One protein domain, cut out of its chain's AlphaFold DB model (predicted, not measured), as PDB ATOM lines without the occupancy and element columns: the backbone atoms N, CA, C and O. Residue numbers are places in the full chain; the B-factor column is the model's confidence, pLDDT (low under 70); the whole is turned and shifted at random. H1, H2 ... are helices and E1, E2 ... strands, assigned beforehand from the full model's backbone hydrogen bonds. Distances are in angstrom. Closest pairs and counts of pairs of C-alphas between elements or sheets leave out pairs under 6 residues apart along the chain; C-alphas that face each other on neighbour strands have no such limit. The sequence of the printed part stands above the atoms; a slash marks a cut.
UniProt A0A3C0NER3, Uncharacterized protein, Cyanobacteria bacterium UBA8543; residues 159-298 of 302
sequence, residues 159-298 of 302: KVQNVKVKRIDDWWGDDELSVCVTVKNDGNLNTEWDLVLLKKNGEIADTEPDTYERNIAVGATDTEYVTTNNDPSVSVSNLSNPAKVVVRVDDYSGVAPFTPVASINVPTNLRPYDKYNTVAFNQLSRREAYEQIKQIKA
ATOM      1  N   LYS A 159     104.627  17.754  79.673       88.06
ATOM      2  CA  LYS A 159     104.044  17.773  78.346       88.06
ATOM      3  C   LYS A 159     103.034  18.899  78.276       88.06
ATOM      4  O   LYS A 159     102.002  18.839  78.950       88.06
ATOM      5  N   VAL A 160     103.297  19.895  77.438       89.94
ATOM      6  CA  VAL A 160     102.311  20.922  77.102       89.94
ATOM      7  C   VAL A 160     101.091  20.218  76.505       89.94
ATOM      8  O   VAL A 160     101.202  19.417  75.578       89.94
ATOM      9  N   GLN A 161      99.924  20.450  77.100       90.12
ATOM     10  CA  GLN A 161      98.643  19.908  76.644       90.12
ATOM     11  C   GLN A 161      97.886  20.938  75.819       90.12
ATOM     12  O   GLN A 161      97.238  20.596  74.833       90.12
ATOM     13  N   ASN A 162      97.938  22.195  76.255       91.12
ATOM     14  CA  ASN A 162      97.129  23.258  75.699       91.12
ATOM     15  C   ASN A 162      97.842  24.605  75.815       91.12
ATOM     16  O   ASN A 162      98.520  24.865  76.807       91.12
ATOM     17  N   VAL A 163      97.642  25.463  74.819       91.19
ATOM     18  CA  VAL A 163      98.136  26.841  74.806       91.19
ATOM     19  C   VAL A 163      96.989  27.730  74.363       91.19
ATOM     20  O   VAL A 163      96.503  27.590  73.238       91.19
ATOM     21  N   LYS A 164      96.573  28.648  75.237       92.06
ATOM     22  CA  LYS A 164      95.597  29.685  74.914       92.06
ATOM     23  C   LYS A 164      96.273  31.038  74.859       92.06
ATOM     24  O   LYS A 164      97.036  31.387  75.751       92.06
ATOM     25  N   VAL A 165      95.954  31.809  73.831       90.88
ATOM     26  CA  VAL A 165      96.501  33.154  73.642       90.88
ATOM     27  C   VAL A 165      95.346  34.132  73.537       90.88
ATOM     28  O   VAL A 165      94.359  33.848  72.849       90.88
ATOM     29  N   LYS A 166      95.471  35.264  74.227       90.38
ATOM     30  CA  LYS A 166      94.526  36.377  74.189       90.38
ATOM     31  C   LYS A 166      95.309  37.680  74.048       90.38
ATOM     32  O   LYS A 166      96.199  37.940  74.851       90.38
ATOM     33  N   ARG A 167      94.932  38.506  73.071       88.00
ATOM     34  CA  ARG A 167      95.285  39.931  73.060       88.00
ATOM     35  C   ARG A 167      94.261  40.693  73.895       88.00
ATOM     36  O   ARG A 167      93.054  40.454  73.769       88.00
ATOM     37  N   ILE A 168      94.748  41.523  74.798       85.38
ATOM     38  CA  ILE A 168      93.965  42.385  75.665       85.38
ATOM     39  C   ILE A 168      94.183  43.800  75.133       85.38
ATOM     40  O   ILE A 168      95.316  44.247  75.017       85.38
ATOM     41  N   ASP A 169      93.094  44.465  74.769       80.38
ATOM     42  CA  ASP A 169      93.131  45.893  74.481       80.38
ATOM     43  C   ASP A 169      92.812  46.609  75.783       80.38
ATOM     44  O   ASP A 169      91.783  46.327  76.412       80.38
ATOM     45  N   ASP A 170      93.677  47.526  76.173       74.25
ATOM     46  CA  ASP A 170      93.404  48.445  77.254       74.25
ATOM     47  C   ASP A 170      93.146  49.862  76.694       74.25
ATOM     48  O   ASP A 170      93.174  50.110  75.485       74.25
ATOM     49  N   TRP A 171      92.797  50.802  77.570       71.75
ATOM     50  CA  TRP A 171      92.513  52.184  77.168       71.75
ATOM     51  C   TRP A 171      93.761  52.915  76.640       71.75
ATOM     52  O   TRP A 171      93.627  53.891  75.896       71.75
ATOM     53  N   TRP A 172      94.960  52.508  77.059       68.19
ATOM     54  CA  TRP A 172      96.209  53.247  76.873       68.19
ATOM     55  C   TRP A 172      96.885  52.944  75.535       68.19
ATOM     56  O   TRP A 172      97.760  53.701  75.106       68.19
ATOM     57  N   GLY A 173      96.380  51.951  74.801       65.00
ATOM     58  CA  GLY A 173      96.779  51.684  73.422       65.00
ATOM     59  C   GLY A 173      98.107  50.938  73.309       65.00
ATOM     60  O   GLY A 173      98.603  50.752  72.195       65.00
ATOM     61  N   ASP A 174      98.672  50.496  74.430       66.88
ATOM     62  CA  ASP A 174      99.601  49.386  74.480       66.88
ATOM     63  C   ASP A 174      98.804  48.085  74.472       66.88
ATOM     64  O   ASP A 174      98.083  47.713  75.388       66.88
ATOM     65  N   ASP A 175      98.893  47.386  73.347       79.00
ATOM     66  CA  ASP A 175      98.301  46.067  73.250       79.00
ATOM     67  C   ASP A 175      98.994  45.122  74.227       79.00
ATOM     68  O   ASP A 175     100.224  44.988  74.223       79.00
ATOM     69  N   GLU A 176      98.182  44.410  74.995       88.88
ATOM     70  CA  GLU A 176      98.619  43.471  76.007       88.88
ATOM     71  C   GLU A 176      98.476  42.031  75.499       88.88
ATOM     72  O   GLU A 176      97.522  41.670  74.800       88.88
ATOM     73  N   LEU A 177      99.428  41.162  75.835       92.25
ATOM     74  CA  LEU A 177      99.381  39.734  75.537       92.25
ATOM     75  C   LEU A 177      99.170  38.950  76.829       92.25
ATOM     76  O   LEU A 177      99.827  39.198  77.836       92.25
ATOM     77  N   SER A 178      98.290  37.956  76.785       94.06
ATOM     78  CA  SER A 178      98.165  36.933  77.819       94.06
ATOM     79  C   SER A 178      98.287  35.557  77.178       94.06
ATOM     80  O   SER A 178      97.552  35.220  76.240       94.06
ATOM     81  N   VAL A 179      99.236  34.764  77.673       94.19
ATOM     82  CA  VAL A 179      99.495  33.399  77.215       94.19
ATOM     83  C   VAL A 179      99.300  32.443  78.375       94.19
ATOM     84  O   VAL A 179     100.024  32.476  79.360       94.19
ATOM     85  N   CYS A 180      98.328  31.558  78.224       95.31
ATOM     86  CA  CYS A 180      97.977  30.533  79.183       95.31
ATOM     87  C   CYS A 180      98.481  29.181  78.686       95.31
ATOM     88  O   CYS A 180      98.110  28.748  77.589       95.31
ATOM     89  N   VAL A 181      99.301  28.505  79.482       94.12
ATOM     90  CA  VAL A 181      99.855  27.196  79.132       94.12
ATOM     91  C   VAL A 181      99.413  26.171  80.158       94.12
ATOM     92  O   VAL A 181      99.691  26.298  81.344       94.12
ATOM     93  N   THR A 182      98.733  25.128  79.680       94.69
ATOM     94  CA  THR A 182      98.404  23.952  80.484       94.69
ATOM     95  C   THR A 182      99.437  22.871  80.220       94.69
ATOM     96  O   THR A 182      99.597  22.420  79.079       94.69
ATOM     97  N   VAL A 183     100.085  22.401  81.276       93.06
ATOM     98  CA  VAL A 183     101.051  21.302  81.233       93.06
ATOM     99  C   VAL A 183     100.504  20.086  81.968       93.06
ATOM    100  O   VAL A 183      99.655  20.195  82.849       93.06
ATOM    101  N   LYS A 184     100.993  18.904  81.601       92.56
ATOM    102  CA  LYS A 184     100.808  17.662  82.348       92.56
ATOM    103  C   LYS A 184     102.165  17.144  82.781       92.56
ATOM    104  O   LYS A 184     103.047  17.004  81.937       92.56
ATOM    105  N   ASN A 185     102.298  16.784  84.050       88.44
ATOM    106  CA  ASN A 185     103.483  16.084  84.521       88.44
ATOM    107  C   ASN A 185     103.415  14.613  84.090       88.44
ATOM    108  O   ASN A 185     102.682  13.811  84.673       88.44
ATOM    109  N   ASP A 186     104.133  14.265  83.023       84.88
ATOM    110  CA  ASP A 186     104.259  12.896  82.507       84.88
ATOM    111  C   ASP A 186     105.539  12.193  82.989       84.88
ATOM    112  O   ASP A 186     105.813  11.046  82.603       84.88
ATOM    113  N   GLY A 187     106.286  12.872  83.859       80.38
ATOM    114  CA  GLY A 187     107.407  12.339  84.604       80.38
ATOM    115  C   GLY A 187     107.010  11.280  85.629       80.38
ATOM    116  O   GLY A 187     105.879  10.792  85.682       80.38
ATOM    117  N   ASN A 188     107.972  10.895  86.462       73.25
ATOM    118  CA  ASN A 188     107.737  10.029  87.623       73.25
ATOM    119  C   ASN A 188     107.916  10.767  88.956       73.25
ATOM    120  O   ASN A 188     107.693  10.174  90.010       73.25
ATOM    121  N   LEU A 189     108.239  12.062  88.916       71.31
ATOM    122  CA  LEU A 189     108.471  12.917  90.075       71.31
ATOM    123  C   LEU A 189     107.505  14.106  90.110       71.31
ATOM    124  O   LEU A 189     106.951  14.468  89.087       71.31
ATOM    125  N   ASN A 190     107.236  14.662  91.296       76.94
ATOM    126  CA  ASN A 190     106.534  15.945  91.412       76.94
ATOM    127  C   ASN A 190     107.587  16.965  91.025       76.94
ATOM    128  O   ASN A 190     108.765  16.762  91.326       76.94
ATOM    129  N   THR A 191     107.168  17.995  90.319       77.94
ATOM    130  CA  THR A 191     108.105  18.910  89.687       77.94
ATOM    131  C   THR A 191     107.593  20.313  89.906       77.94
ATOM    132  O   THR A 191     106.398  20.557  89.740       77.94
ATOM    133  N   GLU A 192     108.478  21.203  90.323       85.69
ATOM    134  CA  GLU A 192     108.234  22.638  90.268       85.69
ATOM    135  C   GLU A 192     108.448  23.103  88.837       85.69
ATOM    136  O   GLU A 192     109.287  22.578  88.097       85.69
ATOM    137  N   TRP A 193     107.611  24.032  88.412       90.00
ATOM    138  CA  TRP A 193     107.635  24.516  87.052       90.00
ATOM    139  C   TRP A 193     107.246  25.973  87.015       90.00
ATOM    140  O   TRP A 193     106.516  26.452  87.884       90.00
ATOM    141  N   ASP A 194     107.739  26.644  85.989       91.88
ATOM    142  CA  ASP A 194     107.360  28.006  85.702       91.88
ATOM    143  C   ASP A 194     107.125  28.201  84.204       91.88
ATOM    144  O   ASP A 194     107.431  27.356  83.341       91.88
ATOM    145  N   LEU A 195     106.523  29.341  83.914       93.75
ATOM    146  CA  LEU A 195     106.215  29.803  82.586       93.75
ATOM    147  C   LEU A 195     106.876  31.157  82.383       93.75
ATOM    148  O   LEU A 195     106.701  32.057  83.191       93.75
ATOM    149  N   VAL A 196     107.607  31.315  81.284       93.56
ATOM    150  CA  VAL A 196     108.343  32.546  80.987       93.56
ATOM    151  C   VAL A 196     107.910  33.121  79.655       93.56
ATOM    152  O   VAL A 196     107.932  32.420  78.641       93.56
ATOM    153  N   LEU A 197     107.606  34.415  79.629       94.12
ATOM    154  CA  LEU A 197     107.471  35.192  78.400       94.12
ATOM    155  C   LEU A 197     108.792  35.901  78.089       94.12
ATOM    156  O   LEU A 197     109.395  36.510  78.970       94.12
ATOM    157  N   LEU A 198     109.242  35.851  76.832       93.44
ATOM    158  CA  LEU A 198     110.490  36.487  76.404       93.44
ATOM    159  C   LEU A 198     110.253  37.697  75.491       93.44
ATOM    160  O   LEU A 198     109.433  37.660  74.569       93.44
ATOM    161  N   LYS A 199     111.057  38.744  75.702       93.25
ATOM    162  CA  LYS A 199     111.190  39.919  74.830       93.25
ATOM    163  C   LYS A 199     111.948  39.560  73.541       93.25
ATOM    164  O   LYS A 199     112.614  38.528  73.449       93.25
ATOM    165  N   LYS A 200     111.912  40.446  72.535       94.31
ATOM    166  CA  LYS A 200     112.633  40.279  71.247       94.31
ATOM    167  C   LYS A 200     114.133  40.005  71.404       94.31
ATOM    168  O   LYS A 200     114.705  39.284  70.594       94.31
ATOM    169  N   ASN A 201     114.762  40.606  72.412       90.06
ATOM    170  CA  ASN A 201     116.190  40.473  72.714       90.06
ATOM    171  C   ASN A 201     116.523  39.219  73.550       90.06
ATOM    172  O   ASN A 201     117.692  38.987  73.840       90.06
ATOM    173  N   GLY A 202     115.523  38.412  73.921       90.44
ATOM    174  CA  GLY A 202     115.688  37.218  74.748       90.44
ATOM    175  C   GLY A 202     115.644  37.469  76.257       90.44
ATOM    176  O   GLY A 202     115.732  36.502  77.008       90.44
ATOM    177  N   GLU A 203     115.488  38.717  76.707       90.75
ATOM    178  CA  GLU A 203     115.246  39.026  78.120       90.75
ATOM    179  C   GLU A 203     113.864  38.537  78.566       90.75
ATOM    180  O   GLU A 203     112.944  38.390  77.758       90.75
ATOM    181  N   ILE A 204     113.713  38.319  79.870       91.19
ATOM    182  CA  ILE A 204     112.440  37.944  80.482       91.19
ATOM    183  C   ILE A 204     111.515  39.165  80.489       91.19
ATOM    184  O   ILE A 204     111.889  40.246  80.942       91.19
ATOM    185  N   ALA A 205     110.324  38.988  79.924       91.88
ATOM    186  CA  ALA A 205     109.208  39.917  80.038       91.88
ATOM    187  C   ALA A 205     108.400  39.642  81.306       91.88
ATOM    188  O   ALA A 205     108.052  40.582  82.003       91.88
ATOM    189  N   ASP A 206     108.132  38.364  81.576       93.75
ATOM    190  CA  ASP A 206     107.295  37.915  82.685       93.75
ATOM    191  C   ASP A 206     107.643  36.467  83.071       93.75
ATOM    192  O   ASP A 206     108.153  35.709  82.231       93.75
ATOM    193  N   THR A 207     107.425  36.083  84.330       92.25
ATOM    194  CA  THR A 207     107.681  34.735  84.861       92.25
ATOM    195  C   THR A 207     106.656  34.362  85.915       92.25
ATOM    196  O   THR A 207     106.555  35.035  86.928       92.25
ATOM    197  N   GLU A 208     105.972  33.239  85.713       93.00
ATOM    198  CA  GLU A 208     104.862  32.816  86.564       93.00
ATOM    199  C   GLU A 208     105.046  31.369  87.042       93.00
ATOM    200  O   GLU A 208     105.429  30.517  86.230       93.00
ATOM    201  N   PRO A 209     104.768  31.060  88.325       89.19
ATOM    202  CA  PRO A 209     104.113  31.923  89.321       89.19
ATOM    203  C   PRO A 209     105.026  32.987  89.983       89.19
ATOM    204  O   PRO A 209     106.142  32.673  90.388       89.19
ATOM    205  N   ASP A 210     104.512  34.205  90.203       76.56
ATOM    206  CA  ASP A 210     105.245  35.355  90.790       76.56
ATOM    207  C   ASP A 210     105.790  35.169  92.225       76.56
ATOM    208  O   ASP A 210     106.791  35.773  92.617       76.56
ATOM    209  N   THR A 211     105.064  34.438  93.079       66.31
ATOM    210  CA  THR A 211     105.247  34.521  94.549       66.31
ATOM    211  C   THR A 211     105.749  33.244  95.198       66.31
ATOM    212  O   THR A 211     106.497  33.307  96.173       66.31
ATOM    213  N   TYR A 212     105.310  32.090  94.712       64.56
ATOM    214  CA  TYR A 212     105.738  30.801  95.226       64.56
ATOM    215  C   TYR A 212     105.632  29.755  94.130       64.56
ATOM    216  O   TYR A 212     104.606  29.628  93.459       64.56
ATOM    217  N   GLU A 213     106.702  28.986  93.986       69.31
ATOM    218  CA  GLU A 213     106.766  27.863  93.068       69.31
ATOM    219  C   GLU A 213     105.692  26.836  93.440       69.31
ATOM    220  O   GLU A 213     105.445  26.528  94.615       69.31
ATOM    221  N   ARG A 214     105.002  26.318  92.421       72.62
ATOM    222  CA  ARG A 214     103.949  25.319  92.599       72.62
ATOM    223  C   ARG A 214     104.417  23.972  92.079       72.62
ATOM    224  O   ARG A 214     104.809  23.809  90.927       72.62
ATOM    225  N   ASN A 215     104.324  22.976  92.952       81.44
ATOM    226  CA  ASN A 215     104.589  21.591  92.601       81.44
ATOM    227  C   ASN A 215     103.406  20.998  91.827       81.44
ATOM    228  O   ASN A 215     102.301  20.892  92.364       81.44
ATOM    229  N   ILE A 216     103.654  20.489  90.621       84.88
ATOM    230  CA  ILE A 216     102.677  19.681  89.885       84.88
ATOM    231  C   ILE A 216     102.886  18.191  90.176       84.88
ATOM    232  O   ILE A 216     103.971  17.629  89.983       84.88
ATOM    233  N   ALA A 217     101.827  17.524  90.642       84.19
ATOM    234  CA  ALA A 217     101.877  16.103  90.965       84.19
ATOM    235  C   ALA A 217     102.005  15.209  89.718       84.19
ATOM    236  O   ALA A 217     101.523  15.555  88.643       84.19
ATOM    237  N   VAL A 218     102.605  14.020  89.857       80.44
ATOM    238  CA  VAL A 218     102.722  13.048  88.745       80.44
ATOM    239  C   VAL A 218     101.347  12.706  88.178       80.44
ATOM    240  O   VAL A 218     100.444  12.300  88.907       80.44
ATOM    241  N   GLY A 219     101.201  12.843  86.862       84.19
ATOM    242  CA  GLY A 219      99.955  12.614  86.139       84.19
ATOM    243  C   GLY A 219      98.937  13.752  86.243       84.19
ATOM    244  O   GLY A 219      97.970  13.735  85.476       84.19
ATOM    245  N   ALA A 220      99.148  14.731  87.127       91.81
ATOM    246  CA  ALA A 220      98.298  15.906  87.245       91.81
ATOM    247  C   ALA A 220      98.560  16.902  86.109       91.81
ATOM    248  O   ALA A 220      99.580  16.842  85.412       91.81
ATOM    249  N   THR A 221      97.607  17.809  85.932       94.75
ATOM    250  CA  THR A 221      97.706  18.960  85.037       94.75
ATOM    251  C   THR A 221      97.708  20.239  85.846       94.75
ATOM    252  O   THR A 221      96.976  20.326  86.829       94.75
ATOM    253  N   ASP A 222      98.455  21.226  85.382       95.00
ATOM    254  CA  ASP A 222      98.480  22.561  85.964       95.00
ATOM    255  C   ASP A 222      98.470  23.613  84.858       95.00
ATOM    256  O   ASP A 222      98.689  23.291  83.685       95.00
ATOM    257  N   THR A 223      98.112  24.850  85.189       95.12
ATOM    258  CA  THR A 223      97.976  25.937  84.218       95.12
ATOM    259  C   THR A 223      98.484  27.245  84.789       95.12
ATOM    260  O   THR A 223      97.952  27.712  85.789       95.12
ATOM    261  N   GLU A 224      99.418  27.862  84.071       95.50
ATOM    262  CA  GLU A 224      99.939  29.195  84.376       95.50
ATOM    263  C   GLU A 224      99.676  30.160  83.226       95.50
ATOM    264  O   GLU A 224      99.385  29.757  82.089       95.50
ATOM    265  N   TYR A 225      99.755  31.445  83.548       95.19
ATOM    266  CA  TYR A 225      99.479  32.550  82.649       95.19
ATOM    267  C   TYR A 225     100.649  33.501  82.728       95.19
ATOM    268  O   TYR A 225     100.894  33.993  83.808       95.19
ATOM    269  N   VAL A 226     101.304  33.790  81.610       94.56
ATOM    270  CA  VAL A 226     102.222  34.932  81.520       94.56
ATOM    271  C   VAL A 226     101.550  36.065  80.769       94.56
ATOM    272  O   VAL A 226     100.794  35.830  79.812       94.56
ATOM    273  N   THR A 227     101.801  37.296  81.185       94.69
ATOM    274  CA  THR A 227     101.202  38.484  80.599       94.69
ATOM    275  C   THR A 227     102.160  39.663  80.547       94.69
ATOM    276  O   THR A 227     103.077  39.786  81.343       94.69
ATOM    277  N   THR A 228     101.939  40.559  79.590       92.25
ATOM    278  CA  THR A 228     102.599  41.869  79.579       92.25
ATOM    279  C   THR A 228     101.899  42.883  80.509       92.25
ATOM    280  O   THR A 228     102.525  43.835  80.952       92.25
ATOM    281  N   ASN A 229     100.659  42.599  80.944       78.44
ATOM    282  CA  ASN A 229      99.737  43.559  81.576       78.44
ATOM    283  C   ASN A 229     100.113  44.002  83.002       78.44
ATOM    284  O   ASN A 229      99.458  44.872  83.573       78.44
ATOM    285  N   ASN A 230     101.130  43.394  83.609       67.25
ATOM    286  CA  ASN A 230     101.587  43.754  84.952       67.25
ATOM    287  C   ASN A 230     102.852  44.630  84.942       67.25
ATOM    288  O   ASN A 230     103.248  45.115  86.003       67.25
ATOM    289  N   ASP A 231     103.465  44.870  83.775       80.31
ATOM    290  CA  ASP A 231     104.673  45.686  83.642       80.31
ATOM    291  C   ASP A 231     104.478  46.785  82.580       80.31
ATOM    292  O   ASP A 231     104.542  46.498  81.385       80.31
ATOM    293  N   PRO A 232     104.342  48.069  82.974       78.31
ATOM    294  CA  PRO A 232     104.161  49.174  82.025       78.31
ATOM    295  C   PRO A 232     105.380  49.402  81.110       78.31
ATOM    296  O   PRO A 232     105.337  50.229  80.201       78.31
ATOM    297  N   SER A 233     106.505  48.726  81.362       82.81
ATOM    298  CA  SER A 233     107.686  48.741  80.497       82.81
ATOM    299  C   SER A 233     107.660  47.661  79.408       82.81
ATOM    300  O   SER A 233     108.560  47.624  78.556       82.81
ATOM    301  N   VAL A 234     106.648  46.789  79.406       86.19
ATOM    302  CA  VAL A 234     106.519  45.676  78.472       86.19
ATOM    303  C   VAL A 234     105.151  45.704  77.805       86.19
ATOM    304  O   VAL A 234     104.138  45.449  78.423       86.19
ATOM    305  N   SER A 235     105.144  45.913  76.492       90.50
ATOM    306  CA  SER A 235     103.963  45.801  75.628       90.50
ATOM    307  C   SER A 235     104.168  44.707  74.576       90.50
ATOM    308  O   SER A 235     105.291  44.226  74.364       90.50
ATOM    309  N   VAL A 236     103.130  44.376  73.801       91.38
ATOM    310  CA  VAL A 236     103.251  43.494  72.619       91.38
ATOM    311  C   VAL A 236     104.364  43.945  71.664       91.38
ATOM    312  O   VAL A 236     105.030  43.113  71.043       91.38
ATOM    313  N   SER A 237     104.635  45.251  71.562       91.44
ATOM    314  CA  SER A 237     105.693  45.784  70.695       91.44
ATOM    315  C   SER A 237     107.110  45.387  71.142       91.44
ATOM    316  O   SER A 237     108.031  45.358  70.315       91.44
ATOM    317  N   ASN A 238     107.288  45.016  72.412       93.94
ATOM    318  CA  ASN A 238     108.542  44.521  72.979       93.94
ATOM    319  C   ASN A 238     108.748  43.014  72.730       93.94
ATOM    320  O   ASN A 238     109.862  42.512  72.910       93.94
ATOM    321  N   LEU A 239     107.717  42.295  72.271       93.75
ATOM    322  CA  LEU A 239     107.744  40.853  72.005       93.75
ATOM    323  C   LEU A 239     108.031  40.542  70.531       93.75
ATOM    324  O   LEU A 239     107.681  41.307  69.633       93.75
ATOM    325  N   SER A 240     108.667  39.405  70.241       92.94
ATOM    326  CA  SER A 240     108.828  38.952  68.854       92.94
ATOM    327  C   SER A 240     107.471  38.622  68.210       92.94
ATOM    328  O   SER A 240     106.458  38.489  68.890       92.94
ATOM    329  N   ASN A 241     107.432  38.504  66.880       91.94
ATOM    330  CA  ASN A 241     106.273  37.955  66.174       91.94
ATOM    331  C   ASN A 241     106.732  36.769  65.306       91.94
ATOM    332  O   ASN A 241     107.346  37.005  64.262       91.94
ATOM    333  N   PRO A 242     106.489  35.515  65.732       93.06
ATOM    334  CA  PRO A 242     105.735  35.118  66.931       93.06
ATOM    335  C   PRO A 242     106.481  35.421  68.246       93.06
ATOM    336  O   PRO A 242     107.713  35.407  68.272       93.06
ATOM    337  N   ALA A 243     105.750  35.685  69.331       93.25
ATOM    338  CA  ALA A 243     106.299  35.811  70.682       93.25
ATOM    339  C   ALA A 243     106.719  34.441  71.208       93.25
ATOM    340  O   ALA A 243     106.149  33.417  70.825       93.25
ATOM    341  N   LYS A 244     107.720  34.416  72.085       94.00
ATOM    342  CA  LYS A 244     108.295  33.176  72.597       94.00
ATOM    343  C   LYS A 244     107.931  32.989  74.064       94.00
ATOM    344  O   LYS A 244     108.245  33.839  74.892       94.00
ATOM    345  N   VAL A 245     107.310  31.853  74.359       93.56
ATOM    346  CA  VAL A 245     106.984  31.403  75.712       93.56
ATOM    347  C   VAL A 245     107.751  30.124  76.011       93.56
ATOM    348  O   VAL A 245     107.829  29.230  75.167       93.56
ATOM    349  N   VAL A 246     108.344  30.037  77.193       90.69
ATOM    350  CA  VAL A 246     109.173  28.908  77.609       90.69
ATOM    351  C   VAL A 246     108.547  28.269  78.836       90.69
ATOM    352  O   VAL A 246     108.298  28.947  79.823       90.69
ATOM    353  N   VAL A 247     108.305  26.962  78.764       90.81
ATOM    354  CA  VAL A 247     107.969  26.158  79.945       90.81
ATOM    355  C   VAL A 247     109.274  25.631  80.490       90.81
ATOM    356  O   VAL A 247     110.031  24.995  79.740       90.81
ATOM    357  N   ARG A 248     109.532  25.862  81.770       88.81
ATOM    358  CA  ARG A 248     110.721  25.337  82.424       88.81
ATOM    359  C   ARG A 248     110.329  24.464  83.603       88.81
ATOM    360  O   ARG A 248     109.237  24.578  84.149       88.81
ATOM    361  N   VAL A 249     111.221  23.552  83.948       85.25
ATOM    362  CA  VAL A 249     111.118  22.742  85.161       85.25
ATOM    363  C   VAL A 249     112.302  23.042  86.038       85.25
ATOM    364  O   VAL A 249     113.411  23.203  85.524       85.25
ATOM    365  N   ASP A 250     112.070  23.059  87.338       78.94
ATOM    366  CA  ASP A 250     113.174  22.937  88.263       78.94
ATOM    367  C   ASP A 250     113.682  21.487  88.197       78.94
ATOM    368  O   ASP A 250     112.943  20.527  88.453       78.94
ATOM    369  N   ASP A 251     114.920  21.313  87.732       57.19
ATOM    370  CA  ASP A 251     115.565  20.005  87.672       57.19
ATOM    371  C   ASP A 251     116.252  19.637  88.994       57.19
ATOM    372  O   ASP A 251     116.593  18.460  89.189       57.19
ATOM    373  N   TYR A 252     116.393  20.599  89.916       52.31
ATOM    374  CA  TYR A 252     117.004  20.430  91.223       52.31
ATOM    375  C   TYR A 252     116.623  21.573  92.161       52.31
ATOM    376  O   TYR A 252     117.104  22.697  92.005       52.31
ATOM    377  N   SER A 253     115.841  21.258  93.191       41.72
ATOM    378  CA  SER A 253     115.303  22.296  94.057       41.72
ATOM    379  C   SER A 253     116.423  23.176  94.640       41.72
ATOM    380  O   SER A 253     117.450  22.694  95.107       41.72
ATOM    381  N   GLY A 254     116.276  24.493  94.535       41.78
ATOM    382  CA  GLY A 254     117.147  25.467  95.199       41.78
ATOM    383  C   GLY A 254     118.568  25.681  94.659       41.78
ATOM    384  O   GLY A 254     119.292  26.448  95.291       41.78
ATOM    385  N   VAL A 255     119.001  25.073  93.542       43.50
ATOM    386  CA  VAL A 255     120.399  25.251  93.063       43.50
ATOM    387  C   VAL A 255     120.552  25.497  91.556       43.50
ATOM    388  O   VAL A 255     121.527  26.125  91.139       43.50
ATOM    389  N   ALA A 256     119.623  25.055  90.708       43.66
ATOM    390  CA  ALA A 256     119.809  25.118  89.258       43.66
ATOM    391  C   ALA A 256     118.838  26.100  88.583       43.66
ATOM    392  O   ALA A 256     117.687  26.226  88.997       43.66
ATOM    393  N   PRO A 257     119.262  26.820  87.524       63.62
ATOM    394  CA  PRO A 257     118.321  27.595  86.737       63.62
ATOM    395  C   PRO A 257     117.316  26.631  86.108       63.62
ATOM    396  O   PRO A 257     117.710  25.697  85.408       63.62
ATOM    397  N   PHE A 258     116.030  26.905  86.327       73.31
ATOM    398  CA  PHE A 258     114.909  26.290  85.630       73.31
ATOM    399  C   PHE A 258     115.280  25.893  84.193       73.31
ATOM    400  O   PHE A 258     115.612  26.735  83.348       73.31
ATOM    401  N   THR A 259     115.240  24.592  83.908       78.56
ATOM    402  CA  THR A 259     115.646  24.049  82.614       78.56
ATOM    403  C   THR A 259     114.473  24.118  81.637       78.56
ATOM    404  O   THR A 259     113.410  23.554  81.915       78.56
ATOM    405  N   PRO A 260     114.634  24.747  80.456       82.50
ATOM    406  CA  PRO A 260     113.602  24.751  79.426       82.50
ATOM    407  C   PRO A 260     113.232  23.334  78.978       82.50
ATOM    408  O   PRO A 260     114.080  22.577  78.504       82.50
ATOM    409  N   VAL A 261     111.947  22.996  79.062       83.38
ATOM    410  CA  VAL A 261     111.389  21.730  78.552       83.38
ATOM    411  C   VAL A 261     110.498  21.940  77.337       83.38
ATOM    412  O   VAL A 261     110.336  21.024  76.530       83.38
ATOM    413  N   ALA A 262     109.940  23.142  77.167       86.50
ATOM    414  CA  ALA A 262     109.170  23.538  75.993       86.50
ATOM    415  C   ALA A 262     109.557  24.941  75.540       86.50
ATOM    416  O   ALA A 262     109.790  25.821  76.364       86.50
ATOM    417  N   SER A 263     109.505  25.173  74.230       87.94
ATOM    418  CA  SER A 263     109.471  26.515  73.656       87.94
ATOM    419  C   SER A 263     108.271  26.613  72.724       87.94
ATOM    420  O   SER A 263     108.129  25.816  71.797       87.94
ATOM    421  N   ILE A 264     107.419  27.599  72.966       89.44
ATOM    422  CA  ILE A 264     106.143  27.808  72.288       89.44
ATOM    423  C   ILE A 264     106.213  29.160  71.578       89.44
ATOM    424  O   ILE A 264     106.534  30.173  72.192       89.44
ATOM    425  N   ASN A 265     105.912  29.174  70.282       90.81
ATOM    426  CA  ASN A 265     105.864  30.392  69.477       90.81
ATOM    427  C   ASN A 265     104.410  30.817  69.291       90.81
ATOM    428  O   ASN A 265     103.684  30.154  68.556       90.81
ATOM    429  N   VAL A 266     103.983  31.908  69.920       90.12
ATOM    430  CA  VAL A 266     102.599  32.392  69.871       90.12
ATOM    431  C   VAL A 266     102.464  33.624  68.969       90.12
ATOM    432  O   VAL A 266     103.306  34.516  69.019       90.12
ATOM    433  N   PRO A 267     101.435  33.711  68.114       90.25
ATOM    434  CA  PRO A 267     101.237  34.885  67.267       90.25
ATOM    435  C   PRO A 267     100.898  36.124  68.109       90.25
ATOM    436  O   PRO A 267     100.102  36.040  69.042       90.25
ATOM    437  N   THR A 268     101.477  37.276  67.761       88.62
ATOM    438  CA  THR A 268     101.195  38.567  68.427       88.62
ATOM    439  C   THR A 268     100.310  39.494  67.601       88.62
ATOM    440  O   THR A 268      99.698  40.412  68.135       88.62
ATOM    441  N   ASN A 269     100.162  39.230  66.303       86.25
ATOM    442  CA  ASN A 269      99.312  39.989  65.381       86.25
ATOM    443  C   ASN A 269      97.826  39.589  65.445       86.25
ATOM    444  O   ASN A 269      97.134  39.593  64.425       86.25
ATOM    445  N   LEU A 270      97.345  39.213  66.628       81.50
ATOM    446  CA  LEU A 270      95.956  38.819  66.840       81.50
ATOM    447  C   LEU A 270      95.039  40.029  66.744       81.50
ATOM    448  O   LEU A 270      95.445  41.131  67.126       81.50
ATOM    449  N   ARG A 271      93.802  39.843  66.270       79.62
ATOM    450  CA  ARG A 271      92.796  40.887  66.458       79.62
ATOM    451  C   ARG A 271      92.407  40.921  67.936       79.62
ATOM    452  O   ARG A 271      92.460  39.884  68.609       79.62
ATOM    453  N   PRO A 272      91.999  42.090  68.444       68.31
ATOM    454  CA  PRO A 272      91.391  42.178  69.760       68.31
ATOM    455  C   PRO A 272      90.306  41.109  69.925       68.31
ATOM    456  O   PRO A 272      89.493  40.911  69.019       68.31
ATOM    457  N   TYR A 273      90.300  40.417  71.066       62.34
ATOM    458  CA  TYR A 273      89.348  39.347  71.415       62.34
ATOM    459  C   TYR A 273      89.484  38.007  70.675       62.34
ATOM    460  O   TYR A 273      88.734  37.078  71.002       62.34
ATOM    461  N   ASP A 274      90.443  37.846  69.760       65.06
ATOM    462  CA  ASP A 274      90.731  36.528  69.194       65.06
ATOM    463  C   ASP A 274      91.221  35.576  70.301       65.06
ATOM    464  O   ASP A 274      92.106  35.902  71.096       65.06
ATOM    465  N   LYS A 275      90.635  34.373  70.354       60.09
ATOM    466  CA  LYS A 275      91.050  33.283  71.246       60.09
ATOM    467  C   LYS A 275      91.571  32.130  70.405       60.09
ATOM    468  O   LYS A 275      90.798  31.472  69.709       60.09
ATOM    469  N   TYR A 276      92.862  31.843  70.510       63.47
ATOM    470  CA  TYR A 276      93.439  30.640  69.913       63.47
ATOM    471  C   TYR A 276      93.472  29.547  70.965       63.47
ATOM    472  O   TYR A 276      94.033  29.754  72.032       63.47
ATOM    473  N   ASN A 277      92.848  28.405  70.675       53.34
ATOM    474  CA  ASN A 277      92.780  27.277  71.607       53.34
ATOM    475  C   ASN A 277      93.895  26.247  71.402       53.34
ATOM    476  O   ASN A 277      93.980  25.335  72.203       53.34
ATOM    477  N   THR A 278      94.721  26.351  70.359       51.00
ATOM    478  CA  THR A 278      95.864  25.448  70.150       51.00
ATOM    479  C   THR A 278      96.856  26.080  69.187       51.00
ATOM    480  O   THR A 278      96.555  26.264  68.008       51.00
ATOM    481  N   VAL A 279      98.050  26.387  69.684       52.41
ATOM    482  CA  VAL A 279      99.218  26.717  68.865       52.41
ATOM    483  C   VAL A 279     100.002  25.424  68.638       52.41
ATOM    484  O   VAL A 279     100.121  24.618  69.556       52.41
ATOM    485  N   ALA A 280     100.517  25.189  67.430       48.28
ATOM    486  CA  ALA A 280     101.373  24.032  67.180       48.28
ATOM    487  C   ALA A 280     102.703  24.196  67.935       48.28
ATOM    488  O   ALA A 280     103.411  25.182  67.741       48.28
ATOM    489  N   PHE A 281     103.055  23.228  68.780       53.09
ATOM    490  CA  PHE A 281     104.346  23.173  69.466       53.09
ATOM    491  C   PHE A 281     105.015  21.826  69.193       53.09
ATOM    492  O   PHE A 281     104.357  20.789  69.125       53.09
ATOM    493  N   ASN A 282     106.334  21.848  69.010       48.22
ATOM    494  CA  ASN A 282     107.134  20.638  68.886       48.22
ATOM    495  C   ASN A 282     107.691  20.307  70.271       48.22
ATOM    496  O   ASN A 282     108.622  20.958  70.739       48.22
ATOM    497  N   GLN A 283     107.089  19.332  70.945       54.84
ATOM    498  CA  GLN A 283     107.668  18.736  72.139       54.84
ATOM    499  C   GLN A 283     107.734  17.227  71.958       54.84
ATOM    500  O   GLN A 283     106.713  16.571  71.773       54.84
ATOM    501  N   LEU A 284     108.947  16.695  72.079       51.56
ATOM    502  CA  LEU A 284     109.161  15.345  72.569       51.56
ATOM    503  C   LEU A 284     109.370  15.470  74.072       51.56
ATOM    504  O   LEU A 284     110.301  16.153  74.505       51.56
ATOM    505  N   SER A 285     108.511  14.844  74.869       55.59
ATOM    506  CA  SER A 285     108.742  14.808  76.308       55.59
ATOM    507  C   SER A 285     110.063  14.079  76.591       55.59
ATOM    508  O   SER A 285     110.478  13.193  75.833       55.59
ATOM    509  N   ARG A 286     110.774  14.439  77.668       55.97
ATOM    510  CA  ARG A 286     112.053  13.783  78.020       55.97
ATOM    511  C   ARG A 286     111.867  12.268  78.166       55.97
ATOM    512  O   ARG A 286     112.753  11.493  77.810       55.97
ATOM    513  N   ARG A 287     110.682  11.850  78.623       56.97
ATOM    514  CA  ARG A 287     110.254  10.452  78.688       56.97
ATOM    515  C   ARG A 287     110.103   9.817  77.306       56.97
ATOM    516  O   ARG A 287     110.620   8.725  77.094       56.97
ATOM    517  N   GLU A 288     109.420  10.481  76.375       58.12
ATOM    518  CA  GLU A 288     109.263  10.004  74.993       58.12
ATOM    519  C   GLU A 288     110.630   9.853  74.307       58.12
ATOM    520  O   GLU A 288     110.891   8.830  73.673       58.12
ATOM    521  N   ALA A 289     111.543  10.807  74.512       54.12
ATOM    522  CA  ALA A 289     112.914  10.725  74.009       54.12
ATOM    523  C   ALA A 289     113.694   9.555  74.643       54.12
ATOM    524  O   ALA A 289     114.398   8.822  73.946       54.12
ATOM    525  N   TYR A 290     113.542   9.338  75.953       57.03
ATOM    526  CA  TYR A 290     114.185   8.228  76.657       57.03
ATOM    527  C   TYR A 290     113.695   6.859  76.161       57.03
ATOM    528  O   TYR A 290     114.508   5.972  75.883       57.03
ATOM    529  N   GLU A 291     112.382   6.686  75.990       65.06
ATOM    530  CA  GLU A 291     111.804   5.449  75.455       65.06
ATOM    531  C   GLU A 291     112.240   5.193  74.004       65.06
ATOM    532  O   GLU A 291     112.582   4.059  73.661       65.06
ATOM    533  N   GLN A 292     112.336   6.232  73.165       58.62
ATOM    534  CA  GLN A 292     112.877   6.100  71.807       58.62
ATOM    535  C   GLN A 292     114.337   5.635  71.811       58.62
ATOM    536  O   GLN A 292     114.688   4.693  71.099       58.62
ATOM    537  N   ILE A 293     115.189   6.224  72.655       59.47
ATOM    538  CA  ILE A 293     116.591   5.801  72.791       59.47
ATOM    539  C   ILE A 293     116.678   4.341  73.257       59.47
ATOM    540  O   ILE A 293     117.509   3.580  72.756       59.47
ATOM    541  N   LYS A 294     115.817   3.922  74.191       67.12
ATOM    542  CA  LYS A 294     115.766   2.538  74.683       67.12
ATOM    543  C   LYS A 294     115.388   1.553  73.573       67.12
ATOM    544  O   LYS A 294     116.023   0.506  73.453       67.12
ATOM    545  N   GLN A 295     114.410   1.903  72.737       71.12
ATOM    546  CA  GLN A 295     114.014   1.101  71.575       71.12
ATOM    547  C   GLN A 295     115.133   1.010  70.526       71.12
ATOM    548  O   GLN A 295     115.417  -0.085  70.043       71.12
ATOM    549  N   ILE A 296     115.822   2.120  70.231       60.19
ATOM    550  CA  ILE A 296     116.973   2.146  69.310       60.19
ATOM    551  C   ILE A 296     118.087   1.219  69.813       60.19
ATOM    552  O   ILE A 296     118.573   0.375  69.062       60.19
ATOM    553  N   LYS A 297     118.451   1.316  71.100       61.34
ATOM    554  CA  LYS A 297     119.481   0.460  71.712       61.34
ATOM    555  C   LYS A 297     119.107  -1.024  71.674       61.34
ATOM    556  O   LYS A 297     119.968  -1.854  71.411       61.34
ATOM    557  N   ALA A 298     117.836  -1.361  71.900       72.38
ATOM    558  CA  ALA A 298     117.350  -2.739  71.819       72.38
ATOM    559  C   ALA A 298     117.338  -3.289  70.376       72.38
ATOM    560  O   ALA A 298     117.510  -4.489  70.175       72.38
TER     561      ALA A 298
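AT A GLANCE: This is residues 159 to 298 of the 302 residues of an uncharacterized protein of Cyanobacteria bacterium UBA8543 (UniProt A0A3C0NER3). The domain is a sandwich of two twisted sheets, one of three strands, E1, E2 and E6, and one of four, E4, E3, E7 and E8, with a single helix, H1, at one end, where residues 293 to 298 stick out free. A long unnamed stretch, residues 267 to 285, pairs briefly with E1 on its way from E8 to H1. The printed part has 140 residues, with eight named strands followed by one named helix: E1 E2 E3 E4 E5 E6 E7 E8 H1; both sheets are antiparallel, and the class is mostly strand. The whole is compact, with a radius of gyration of the C-alphas of 16.0 A, yet elongated in outline, spanning 58 by 31 by 27 A.

HOW THE PARTS SIT: E1, residues 159 to 168, and E2, residues 176 to 185, form an antiparallel hairpin, with N 164 and O 180 2.8 A apart, within hydrogen-bond range. E3, residues 191 to 199, and E4, residues 204 to 208, form a hairpin in the other sheet, with N 197 and O 206 at 3.0 A. E5, residues 214 to 216, meets E3 only at a point, the C-alphas of residues 192 and 215 facing each other at 4.5 A. E6, residues 221 to 227, is the antiparallel neighbour of E2, with N 181 and O 224 at 2.9 A. Across the sandwich, two sheets face to face, the closest C-alphas of E3 and E6 are those of Leu 197 and Val 226, 6.1 A apart. E7, residues 239 to 249, bends by 103 degrees at residue 242 and is antiparallel to E3, with N 196 and O 246 at 2.9 A. E8, residues 259 to 266, forms a hairpin with E7, with N 245 and O 264 at 2.8 A; it bends by 51 degrees at residue 262. H1, residues 286 to 298, is not on either sheet, and every O i to N i+4 pair in it is within hydrogen-bond range.

IN THESE COORDINATES: E1 begins at C-alpha 159, (104.044, 17.773, 78.346), and is 26.7 A long. E2 measures 29.1 A, E3 25.9 A, E4 11.0 A, E5 6.4 A, E6 20.3 A, E7 22.6 A and E8 20.1 A from first to last C-alpha. H1, 18.4 A long, ends at C-alpha 298, (117.350, -2.739, 71.819).

THE WHOLE: The two C-alphas farthest apart are those of Trp 171 and Ala 298, 60.5 A. The printed part has no cut. The links E6 to E7 and E8 to H1 are long. Mean pLDDT of the printed part is 79.3; 39 residues are under 70, among them 251 to 257 and 272 to 294.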